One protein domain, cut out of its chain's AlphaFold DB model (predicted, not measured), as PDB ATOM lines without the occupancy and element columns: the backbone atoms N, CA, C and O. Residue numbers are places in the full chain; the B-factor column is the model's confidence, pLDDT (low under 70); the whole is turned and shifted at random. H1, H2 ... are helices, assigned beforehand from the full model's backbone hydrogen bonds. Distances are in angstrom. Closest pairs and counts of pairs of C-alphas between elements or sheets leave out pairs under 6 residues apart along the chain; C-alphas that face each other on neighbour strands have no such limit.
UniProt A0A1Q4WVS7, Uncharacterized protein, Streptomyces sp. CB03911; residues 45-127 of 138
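Overview. This is residues 45 to 127 of the 138 residues of an uncharacterized protein of Streptomyces sp. CB03911 (UniProt A0A1Q4WVS7). H3 is the middle of a small group of crossed helices: H2 crosses it on one side, H1 packs across its first residues, and H4 meets it at a corner and crosses H1. A long loop, residues 77 to 91, reaches out at one end of the longest axis around Gly 83. The printed part has 83 residues with four named helices, in the order H1, H2, H3, H4, and no named strand; the class is all helix. It is compact, with a radius of gyration of the C-alphas of 13.6 A, and elongated in outline, spanning 43 by 26 by 21 A.

Along the chain. H3, residues 92 to 107, is 22.7 A long and begins at C-alpha 92 (115.555, 139.442, 95.712). H4, residues 111 to 126, is 22.1 A long and ends at C-alpha 126 (127.396, 131.443, 110.750). H2, residues 65 to 76, measures 16.2 A. H1, residues 49 to 58, measures 14.3 A from C-alpha 49 (116.823, 125.751, 100.694).

Arrangement. H3 is the hub. It touches H2 at a steep tilt of 51 degrees, opposite ways; the closest C-alphas, of Arg 68 and Ala 99, are 4.8 A apart. With residues 92 to 97 alone H3 touches H1, about perpendicular at 77 degrees, closest at the C-alphas of Arg 57 and Gly 93, 5.9 A. H3 and H4 touch only at the corner, the C-alphas of Cys 104 and Val 111 being closest at 5.9 A. H1 touches H4 at a steep tilt of 61 degrees, the same way; the C-alphas of Ala 52 and Ala 119 are closest, at 4.4 A. H2 is apart from H4 and from H1. In H1, H2, H3 and H4 every O i to N i+4 pair is within hydrogen-bond range.

Size, cuts and confidence. The C-alphas farthest apart, of Gly 83 and Gly 127, are 44.5 A apart. The printed part has no cut. The link from H2 to H3 is long, with 15 residues. Mean pLDDT of the printed part is 87.6; residues 78 to 82 and 85 to 89 are under 70.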
ATOM      1  N   MET A  45     113.247 123.380 109.257       88.88
ATOM      2  CA  MET A  45     112.290 123.802 108.224       88.88
ATOM      3  C   MET A  45     112.936 124.661 107.134       88.88
ATOM      4  O   MET A  45     112.451 124.689 106.006       88.88
ATOM      5  N   ASP A  46     114.024 125.356 107.469       88.62
ATOM      6  CA  ASP A  46     114.782 126.170 106.518       88.62
ATOM      7  C   ASP A  46     115.836 125.339 105.766       88.62
ATOM      8  O   ASP A  46     116.449 125.840 104.826       88.62
ATOM      9  N   TYR A  47     116.093 124.092 106.165       88.44
ATOM     10  CA  TYR A  47     117.155 123.279 105.579       88.44
ATOM     11  C   TYR A  47     116.666 122.439 104.384       88.44
ATOM     12  O   TYR A  47     115.623 121.796 104.491       88.44
ATOM     13  N   PRO A  48     117.412 122.376 103.260       91.75
ATOM     14  CA  PRO A  48     118.616 123.159 102.932       91.75
ATOM     15  C   PRO A  48     118.303 124.521 102.274       91.75
ATOM     16  O   PRO A  48     119.088 125.464 102.365       91.75
ATOM     17  N   VAL A  49     117.139 124.654 101.631       92.12
ATOM     18  CA  VAL A  49     116.823 125.751 100.694       92.12
ATOM     19  C   VAL A  49     116.869 127.140 101.335       92.12
ATOM     20  O   VAL A  49     117.412 128.081 100.760       92.12
ATOM     21  N   GLY A  50     116.311 127.292 102.533       91.69
ATOM     22  CA  GLY A  50     116.303 128.557 103.264       91.69
ATOM     23  C   GLY A  50     117.704 129.015 103.669       91.69
ATOM     24  O   GLY A  50     117.981 130.213 103.637       91.69
ATOM     25  N   TYR A  51     118.605 128.088 104.003       92.19
ATOM     26  CA  TYR A  51     120.007 128.398 104.295       92.19
ATOM     27  C   TYR A  51     120.804 128.745 103.037       92.19
ATOM     28  O   TYR A  51     121.480 129.774 103.022       92.19
ATOM     29  N   ALA A  52     120.639 127.981 101.955       94.06
ATOM     30  CA  ALA A  52     121.230 128.312 100.660       94.06
ATOM     31  C   ALA A  52     120.793 129.708 100.179       94.06
ATOM     32  O   ALA A  52     121.619 130.532  99.789       94.06
ATOM     33  N   ALA A  53     119.503 130.035 100.296       92.94
ATOM     34  CA  ALA A  53     118.982 131.353  99.940       92.94
ATOM     35  C   ALA A  53     119.562 132.486 100.809       92.94
ATOM     36  O   ALA A  53     119.755 133.598 100.312       92.94
ATOM     37  N   LYS A  54     119.852 132.236 102.095       93.19
ATOM     38  CA  LYS A  54     120.538 133.211 102.964       93.19
ATOM     39  C   LYS A  54     121.968 133.461 102.477       93.19
ATOM     40  O   LYS A  54     122.347 134.629 102.382       93.19
ATOM     41  N   LEU A  55     122.708 132.418 102.089       93.50
ATOM     42  CA  LEU A  55     124.054 132.570 101.522       93.50
ATOM     43  C   LEU A  55     124.034 133.342 100.206       93.50
ATOM     44  O   LEU A  55     124.764 134.314 100.057       93.50
ATOM     45  N   LEU A  56     123.144 132.971  99.282       94.56
ATOM     46  CA  LEU A  56     123.001 133.647  97.990       94.56
ATOM     47  C   LEU A  56     122.642 135.128  98.153       94.56
ATOM     48  O   LEU A  56     123.124 135.971  97.405       94.56
ATOM     49  N   ARG A  57     121.822 135.483  99.152       92.94
ATOM     50  CA  ARG A  57     121.522 136.890  99.469       92.94
ATOM     51  C   ARG A  57     122.745 137.656  99.976       92.94
ATOM     52  O   ARG A  57     122.863 138.839  99.665       92.94
ATOM     53  N   GLN A  58     123.607 137.010 100.761       93.44
ATOM     54  CA  GLN A  58     124.850 137.603 101.266       93.44
ATOM     55  C   GLN A  58     125.912 137.721 100.165       93.44
ATOM     56  O   GLN A  58     126.634 138.712 100.122       93.44
ATOM     57  N   HIS A  59     125.948 136.748  99.257       92.69
ATOM     58  CA  HIS A  59     126.945 136.603  98.202       92.69
ATOM     59  C   HIS A  59     126.259 136.402  96.850       92.69
ATOM     60  O   HIS A  59     126.283 135.329  96.246       92.69
ATOM     61  N   ALA A  60     125.592 137.458  96.381       89.69
ATOM     62  CA  ALA A  60     124.867 137.424  95.114       89.69
ATOM     63  C   ALA A  60     125.797 137.223  93.908       89.69
ATOM     64  O   ALA A  60     125.318 136.916  92.825       89.69
ATOM     65  N   ASP A  61     127.094 137.460  94.067       91.88
ATOM     66  CA  ASP A  61     128.165 137.260  93.091       91.88
ATOM     67  C   ASP A  61     128.545 135.789  92.874       91.88
ATOM     68  O   ASP A  61     129.171 135.490  91.862       91.88
ATOM     69  N   LEU A  62     128.112 134.868  93.750       90.06
ATOM     70  CA  LEU A  62     128.304 133.427  93.544       90.06
ATOM     71  C   LEU A  62     127.613 132.917  92.281       90.06
ATOM     72  O   LEU A  62     128.091 131.973  91.668       90.06
ATOM     73  N   VAL A  63     126.480 133.519  91.907       91.75
ATOM     74  CA  VAL A  63     125.761 133.147  90.687       91.75
ATOM     75  C   VAL A  63     126.251 134.030  89.540       91.75
ATOM     76  O   VAL A  63     126.173 135.262  89.662       91.75
ATOM     77  N   PRO A  64     126.694 133.443  88.411       94.44
ATOM     78  CA  PRO A  64     127.127 134.204  87.248       94.44
ATOM     79  C   PRO A  64     126.086 135.233  86.792       94.44
ATOM     80  O   PRO A  64     124.870 135.061  86.954       94.44
ATOM     81  N   TYR A  65     126.567 136.360  86.261       93.25
ATOM     82  CA  TYR A  65     125.724 137.509  85.927       93.25
ATOM     83  C   TYR A  65     124.622 137.149  84.925       93.25
ATOM     84  O   TYR A  65     123.480 137.553  85.116       93.25
ATOM     85  N   GLU A  66     124.937 136.342  83.920       94.69
ATOM     86  CA  GLU A  66     124.025 135.885  82.876       94.69
ATOM     87  C   GLU A  66     122.784 135.180  83.440       94.69
ATOM     88  O   GLU A  66     121.658 135.446  83.013       94.69
ATOM     89  N   HIS A  67     122.955 134.341  84.462       93.50
ATOM     90  CA  HIS A  67     121.845 133.632  85.089       93.50
ATOM     91  C   HIS A  67     121.024 134.551  85.997       93.50
ATOM     92  O   HIS A  67     119.804 134.390  86.094       93.50
ATOM     93  N   ARG A  68     121.667 135.543  86.628       92.31
ATOM     94  CA  ARG A  68     120.981 136.571  87.427       92.31
ATOM     95  C   ARG A  68     120.144 137.495  86.557       92.31
ATOM     96  O   ARG A  68     118.971 137.678  86.861       92.31
ATOM     97  N   ALA A  69     120.710 138.000  85.462       90.06
ATOM     98  CA  ALA A  69     120.015 138.864  84.514       90.06
ATOM     99  C   ALA A  69     118.774 138.164  83.945       90.06
ATOM    100  O   ALA A  69     117.675 138.710  83.999       90.06
ATOM    101  N   ARG A  70     118.914 136.897  83.529       89.94
ATOM    102  CA  ARG A  70     117.779 136.084  83.076       89.94
ATOM    103  C   ARG A  70     116.690 135.939  84.147       89.94
ATOM    104  O   ARG A  70     115.510 136.108  83.859       89.94
ATOM    105  N   ALA A  71     117.066 135.630  85.388       89.00
ATOM    106  CA  ALA A  71     116.095 135.495  86.474       89.00
ATOM    107  C   ALA A  71     115.409 136.827  86.827       89.00
ATOM    108  O   ALA A  71     114.241 136.831  87.216       89.00
ATOM    109  N   GLU A  72     116.114 137.954  86.698       88.81
ATOM    110  CA  GLU A  72     115.553 139.298  86.860       88.81
ATOM    111  C   GLU A  72     114.551 139.632  85.749       88.81
ATOM    112  O   GLU A  72     113.477 140.155  86.043       88.81
ATOM    113  N   GLU A  73     114.845 139.290  84.495       86.31
ATOM    114  CA  GLU A  73     113.911 139.432  83.369       86.31
ATOM    115  C   GLU A  73     112.629 138.612  83.594       86.31
ATOM    116  O   GLU A  73     111.516 139.144  83.515       86.31
ATOM    117  N   ASP A  74     112.770 137.345  83.986       84.00
ATOM    118  CA  ASP A  74     111.633 136.477  84.315       84.00
ATOM    119  C   ASP A  74     110.824 137.023  85.504       84.00
ATOM    120  O   ASP A  74     109.590 136.963  85.544       84.00
ATOM    121  N   ALA A  75     111.505 137.593  86.498       81.06
ATOM    122  CA  ALA A  75     110.868 138.204  87.656       81.06
ATOM    123  C   ALA A  75     110.102 139.488  87.307       81.06
ATOM    124  O   ALA A  75     109.021 139.718  87.866       81.06
ATOM    125  N   ASN A  76     110.645 140.286  86.387       75.06
ATOM    126  CA  ASN A  76     110.082 141.547  85.908       75.06
ATOM    127  C   ASN A  76     109.051 141.366  84.790       75.06
ATOM    128  O   ASN A  76     108.457 142.351  84.349       75.06
ATOM    129  N   THR A  77     108.788 140.127  84.365       73.38
ATOM    130  CA  THR A  77     107.695 139.836  83.440       73.38
ATOM    131  C   THR A  77     106.382 140.354  84.053       73.38
ATOM    132  O   THR A  77     105.983 139.917  85.141       73.38
ATOM    133  N   PRO A  78     105.713 141.326  83.402       62.72
ATOM    134  CA  PRO A  78     104.670 142.136  84.030       62.72
ATOM    135  C   PRO A  78     103.395 141.343  84.319       62.72
ATOM    136  O   PRO A  78     102.570 141.779  85.119       62.72
ATOM    137  N   THR A  79     103.227 140.176  83.700       66.06
ATOM    138  CA  THR A  79     102.065 139.304  83.835       66.06
ATOM    139  C   THR A  79     102.419 138.023  84.590       66.06
ATOM    140  O   THR A  79     103.445 137.391  84.358       66.06
ATOM    141  N   ASN A  80     101.555 137.608  85.516       68.00
ATOM    142  CA  ASN A  80     101.644 136.277  86.115       68.00
ATOM    143  C   ASN A  80     101.188 135.190  85.119       68.00
ATOM    144  O   ASN A  80     100.654 135.486  84.054       68.00
ATOM    145  N   SER A  81     101.304 133.916  85.503       67.56
ATOM    146  CA  SER A  81     100.849 132.761  84.704       67.56
ATOM    147  C   SER A  81      99.347 132.752  84.365       67.56
ATOM    148  O   SER A  81      98.903 131.937  83.565       67.56
ATOM    149  N   ARG A  82      98.554 133.661  84.948       67.81
ATOM    150  CA  ARG A  82      97.130 133.884  84.643       67.81
ATOM    151  C   ARG A  82      96.892 135.165  83.825       67.81
ATOM    152  O   ARG A  82      95.757 135.630  83.760       67.81
ATOM    153  N   GLY A  83      97.942 135.773  83.268       73.06
ATOM    154  CA  GLY A  83      97.868 136.987  82.450       73.06
ATOM    155  C   GLY A  83      97.547 138.276  83.217       73.06
ATOM    156  O   GLY A  83      97.288 139.300  82.592       73.06
ATOM    157  N   LYS A  84      97.540 138.263  84.558       71.00
ATOM    158  CA  LYS A  84      97.247 139.457  85.372       71.00
ATOM    159  C   LYS A  84      98.528 140.219  85.721       71.00
ATOM    160  O   LYS A  84      99.533 139.556  85.989       71.00
ATOM    161  N   PRO A  85      98.483 141.563  85.817       66.75
ATOM    162  CA  PRO A  85      99.603 142.363  86.294       66.75
ATOM    163  C   PRO A  85     100.131 141.857  87.637       66.75
ATOM    164  O   PRO A  85      99.358 141.585  88.563       66.75
ATOM    165  N   ARG A  86     101.449 141.705  87.750       66.69
ATOM    166  CA  ARG A  86     102.093 141.267  88.987       66.69
ATOM    167  C   ARG A  86     102.065 142.422  89.994       66.69
ATOM    168  O   ARG A  86     102.620 143.482  89.745       66.69
ATOM    169  N   ALA A  87     101.406 142.219  91.136       61.12
ATOM    170  CA  ALA A  87     101.173 143.279  92.128       61.12
ATOM    171  C   ALA A  87     102.439 143.742  92.877       61.12
ATOM    172  O   ALA A  87     102.431 144.794  93.508       61.12
ATOM    173  N   LYS A  88     103.516 142.951  92.848       67.44
ATOM    174  CA  LYS A  88     104.785 143.255  93.513       67.44
ATOM    175  C   LYS A  88     105.935 142.666  92.702       67.44
ATOM    176  O   LYS A  88     105.798 141.557  92.177       67.44
ATOM    177  N   SER A  89     107.048 143.392  92.630       67.19
ATOM    178  CA  SER A  89     108.317 142.845  92.145       67.19
ATOM    179  C   SER A  89     108.704 141.613  92.969       67.19
ATOM    180  O   SER A  89     108.348 141.495  94.149       67.19
ATOM    181  N   ALA A  90     109.374 140.648  92.337       73.56
ATOM    182  CA  ALA A  90     109.799 139.442  93.036       73.56
ATOM    183  C   ALA A  90     110.804 139.783  94.150       73.56
ATOM    184  O   ALA A  90     111.609 140.704  94.018       73.56
ATOM    185  N   ASP A  91     110.761 139.029  95.252       83.38
ATOM    186  CA  ASP A  91     111.755 139.148  96.319       83.38
ATOM    187  C   ASP A  91     113.161 138.850  95.777       83.38
ATOM    188  O   ASP A  91     113.349 137.884  95.037       83.38
ATOM    189  N   ARG A  92     114.172 139.626  96.184       83.12
ATOM    190  CA  ARG A  92     115.555 139.442  95.712       83.12
ATOM    191  C   ARG A  92     116.093 138.037  96.005       83.12
ATOM    192  O   ARG A  92     116.832 137.487  95.198       83.12
ATOM    193  N   GLY A  93     115.705 137.430  97.132       85.00
ATOM    194  CA  GLY A  93     116.068 136.043  97.432       85.00
ATOM    195  C   GLY A  93     115.436 135.043  96.474       85.00
ATOM    196  O   GLY A  93     116.091 134.089  96.071       85.00
ATOM    197  N   PHE A  94     114.189 135.286  96.073       84.56
ATOM    198  CA  PHE A  94     113.511 134.466  95.075       84.56
ATOM    199  C   PHE A  94     114.199 134.558  93.706       84.56
ATOM    200  O   PHE A  94     114.409 133.532  93.064       84.56
ATOM    201  N   VAL A  95     114.594 135.767  93.288       90.81
ATOM    202  CA  VAL A  95     115.342 135.987  92.037       90.81
ATOM    203  C   VAL A  95     116.670 135.233  92.057       90.81
ATOM    204  O   VAL A  95     116.956 134.474  91.138       90.81
ATOM    205  N   LEU A  96     117.453 135.380  93.129       93.12
ATOM    206  CA  LEU A  96     118.754 134.717  93.255       93.12
ATOM    207  C   LEU A  96     118.633 133.192  93.318       93.12
ATOM    208  O   LEU A  96     119.448 132.493  92.726       93.12
ATOM    209  N   TRP A  97     117.595 132.670  93.972       93.62
ATOM    210  CA  TRP A  97     117.312 131.237  93.966       93.62
ATOM    211  C   TRP A  97     116.980 130.722  92.559       93.62
ATOM    212  O   TRP A  97     117.471 129.676  92.146       93.62
ATOM    213  N   HIS A  98     116.180 131.463  91.790       92.81
ATOM    214  CA  HIS A  98     115.893 131.115  90.397       92.81
ATOM    215  C   HIS A  98     117.136 131.196  89.504       92.81
ATOM    216  O   HIS A  98     117.356 130.295  88.698       92.81
ATOM    217  N   ALA A  99     117.967 132.224  89.684       95.19
ATOM    218  CA  ALA A  99     119.239 132.358  88.981       95.19
ATOM    219  C   ALA A  99     120.159 131.160  89.262       95.19
ATOM    220  O   ALA A  99     120.685 130.550  88.336       95.19
ATOM    221  N   PHE A 100     120.284 130.772  90.533       96.38
ATOM    222  CA  PHE A 100     121.038 129.594  90.952       96.38
ATOM    223  C   PHE A 100     120.515 128.305  90.301       96.38
ATOM    224  O   PHE A 100     121.302 127.500  89.814       96.38
ATOM    225  N   ARG A 101     119.190 128.131  90.206       94.81
ATOM    226  CA  ARG A 101     118.592 126.982  89.508       94.81
ATOM    227  C   ARG A 101     118.925 126.951  88.021       94.81
ATOM    228  O   ARG A 101     119.202 125.876  87.500       94.81
ATOM    229  N   TYR A 102     118.885 128.098  87.343       94.25
ATOM    230  CA  TYR A 102     119.282 128.175  85.936       94.25
ATOM    231  C   TYR A 102     120.748 127.842  85.735       94.25
ATOM    232  O   TYR A 102     121.075 127.178  84.756       94.25
ATOM    233  N   TRP A 103     121.595 128.282  86.659       96.81
ATOM    234  CA  TRP A 103     123.009 127.967  86.618       96.81
ATOM    235  C   TRP A 103     123.255 126.464  86.801       96.81
ATOM    236  O   TRP A 103     123.833 125.851  85.914       96.81
ATOM    237  N   CYS A 104     122.695 125.838  87.844       96.12
ATOM    238  CA  CYS A 104     122.811 124.384  88.045       96.12
ATOM    239  C   CYS A 104     122.313 123.602  86.821       96.12
ATOM    240  O   CYS A 104     122.962 122.674  86.358       96.12
ATOM    241  N   GLN A 105     121.176 124.009  86.246       95.56
ATOM    242  CA  GLN A 105     120.635 123.359  85.054       95.56
ATOM    243  C   GLN A 105     121.554 123.501  83.829       95.56
ATOM    244  O   GLN A 105     121.595 122.590  83.005       95.56
ATOM    245  N   ALA A 106     122.241 124.636  83.679       95.19
ATOM    246  CA  ALA A 106     123.177 124.864  82.580       95.19
ATOM    247  C   ALA A 106     124.440 123.998  82.713       95.19
ATOM    248  O   ALA A 106     124.909 123.476  81.705       95.19
ATOM    249  N   GLU A 107     124.928 123.804  83.940       95.31
ATOM    250  CA  GLU A 107     126.092 122.955  84.242       95.31
ATOM    251  C   GLU A 107     125.745 121.455  84.311       95.31
ATOM    252  O   GLU A 107     126.617 120.600  84.186       95.31
ATOM    253  N   GLY A 108     124.458 121.115  84.445       95.12
ATOM    254  CA  GLY A 108     123.996 119.734  84.606       95.12
ATOM    255  C   GLY A 108     124.063 119.221  86.048       95.12
ATOM    256  O   GLY A 108     123.980 118.012  86.259       95.12
ATOM    257  N   ASP A 109     124.175 120.124  87.020       95.06
ATOM    258  CA  ASP A 109     124.258 119.807  88.444       95.06
ATOM    259  C   ASP A 109     122.873 119.609  89.082       95.06
ATOM    260  O   ASP A 109     121.884 120.265  88.724       95.06
ATOM    261  N   ASP A 110     122.799 118.739  90.096       95.12
ATOM    262  CA  ASP A 110     121.582 118.570  90.890       95.12
ATOM    263  C   ASP A 110     121.382 119.759  91.842       95.12
ATOM    264  O   ASP A 110     122.171 120.033  92.748       95.12
ATOM    265  N   VAL A 111     120.267 120.469  91.656       93.94
ATOM    266  CA  VAL A 111     119.919 121.655  92.453       93.94
ATOM    267  C   VAL A 111     119.827 121.334  93.948       93.94
ATOM    268  O   VAL A 111     120.131 122.196  94.771       93.94
ATOM    269  N   SER A 112     119.367 120.138  94.315       93.12
ATOM    270  CA  SER A 112     119.179 119.738  95.712       93.12
ATOM    271  C   SER A 112     120.526 119.488  96.385       93.12
ATOM    272  O   SER A 112     120.737 119.976  97.494       93.12
ATOM    273  N   GLU A 113     121.443 118.799  95.704       93.81
ATOM    274  CA  GLU A 113     122.819 118.585  96.172       93.81
ATOM    275  C   GLU A 113     123.572 119.912  96.306       93.81
ATOM    276  O   GLU A 113     124.117 120.224  97.367       93.81
ATOM    277  N   MET A 114     123.510 120.764  95.282       95.56
ATOM    278  CA  MET A 114     124.156 122.077  95.320       95.56
ATOM    279  C   MET A 114     123.551 122.987  96.402       95.56
ATOM    280  O   MET A 114     124.260 123.762  97.046       95.56
ATOM    281  N   ALA A 115     122.246 122.879  96.668       93.69
ATOM    282  CA  ALA A 115     121.605 123.600  97.765       93.69
ATOM    283  C   ALA A 115     122.075 123.122  99.144       93.69
ATOM    284  O   ALA A 115     122.187 123.946 100.052       93.69
ATOM    285  N   VAL A 116     122.356 121.826  99.314       93.88
ATOM    286  CA  VAL A 116     122.961 121.292 100.544       93.88
ATOM    287  C   VAL A 116     124.349 121.891 100.750       93.88
ATOM    288  O   VAL A 116     124.596 122.444 101.818       93.88
ATOM    289  N   LEU A 117     125.200 121.907  99.721       93.75
ATOM    290  CA  LEU A 117     126.544 122.494  99.812       93.75
ATOM    291  C   LEU A 117     126.506 123.979 100.208       93.75
ATOM    292  O   LEU A 117     127.218 124.409 101.115       93.75
ATOM    293  N   LEU A 118     125.623 124.770  99.587       94.25
ATOM    294  CA  LEU A 118     125.441 126.178  99.961       94.25
ATOM    295  C   LEU A 118     124.890 126.339 101.387       94.25
ATOM    296  O   LEU A 118     125.255 127.280 102.096       94.25
ATOM    297  N   ALA A 119     123.995 125.451 101.823       93.56
ATOM    298  CA  ALA A 119     123.450 125.478 103.175       93.56
ATOM    299  C   ALA A 119     124.518 125.154 104.228       93.56
ATOM    300  O   ALA A 119     124.593 125.840 105.249       93.56
ATOM    301  N   GLU A 120     125.350 124.146 103.979       92.44
ATOM    302  CA  GLU A 120     126.462 123.758 104.847       92.44
ATOM    303  C   GLU A 120     127.499 124.874 104.963       92.44
ATOM    304  O   GLU A 120     127.877 125.241 106.076       92.44
ATOM    305  N   GLU A 121     127.864 125.500 103.844       93.31
ATOM    306  CA  GLU A 121     128.784 126.638 103.830       93.31
ATOM    307  C   GLU A 121     128.227 127.827 104.631       93.31
ATOM    308  O   GLU A 121     128.936 128.459 105.420       93.31
ATOM    309  N   TYR A 122     126.926 128.114 104.506       93.12
ATOM    310  CA  TYR A 122     126.273 129.132 105.330       93.12
ATOM    311  C   TYR A 122     126.320 128.797 106.822       93.12
ATOM    312  O   TYR A 122     126.602 129.673 107.647       93.12
ATOM    313  N   MET A 123     126.010 127.546 107.180       91.38
ATOM    314  CA  MET A 123     126.010 127.095 108.570       91.38
ATOM    315  C   MET A 123     127.413 127.175 109.172       91.38
ATOM    316  O   MET A 123     127.559 127.716 110.270       91.38
ATOM    317  N   ALA A 124     128.438 126.746 108.429       89.88
ATOM    318  CA  ALA A 124     129.839 126.837 108.824       89.88
ATOM    319  C   ALA A 124     130.259 128.293 109.091       89.88
ATOM    320  O   ALA A 124     130.779 128.601 110.165       89.88
ATOM    321  N   ARG A 125     129.943 129.214 108.170       89.50
ATOM    322  CA  ARG A 125     130.239 130.654 108.316       89.50
ATOM    323  C   ARG A 125     129.497 131.309 109.472       89.50
ATOM    324  O   ARG A 125     130.034 132.186 110.141       89.50
ATOM    325  N   SER A 126     128.260 130.885 109.706       88.00
ATOM    326  CA  SER A 126     127.396 131.443 110.750       88.00
ATOM    327  C   SER A 126     127.628 130.802 112.124       88.00
ATOM    328  O   SER A 126     126.982 131.189 113.099       88.00
ATOM    329  N   GLY A 127     128.510 129.800 112.215       86.88
ATOM    330  CA  GLY A 127     128.732 129.022 113.432       86.88
ATOM    331  C   GLY A 127     127.485 128.269 113.907       86.88
ATOM    332  O   GLY A 127     127.365 128.012 115.108       86.88
TER     333      GLY A 127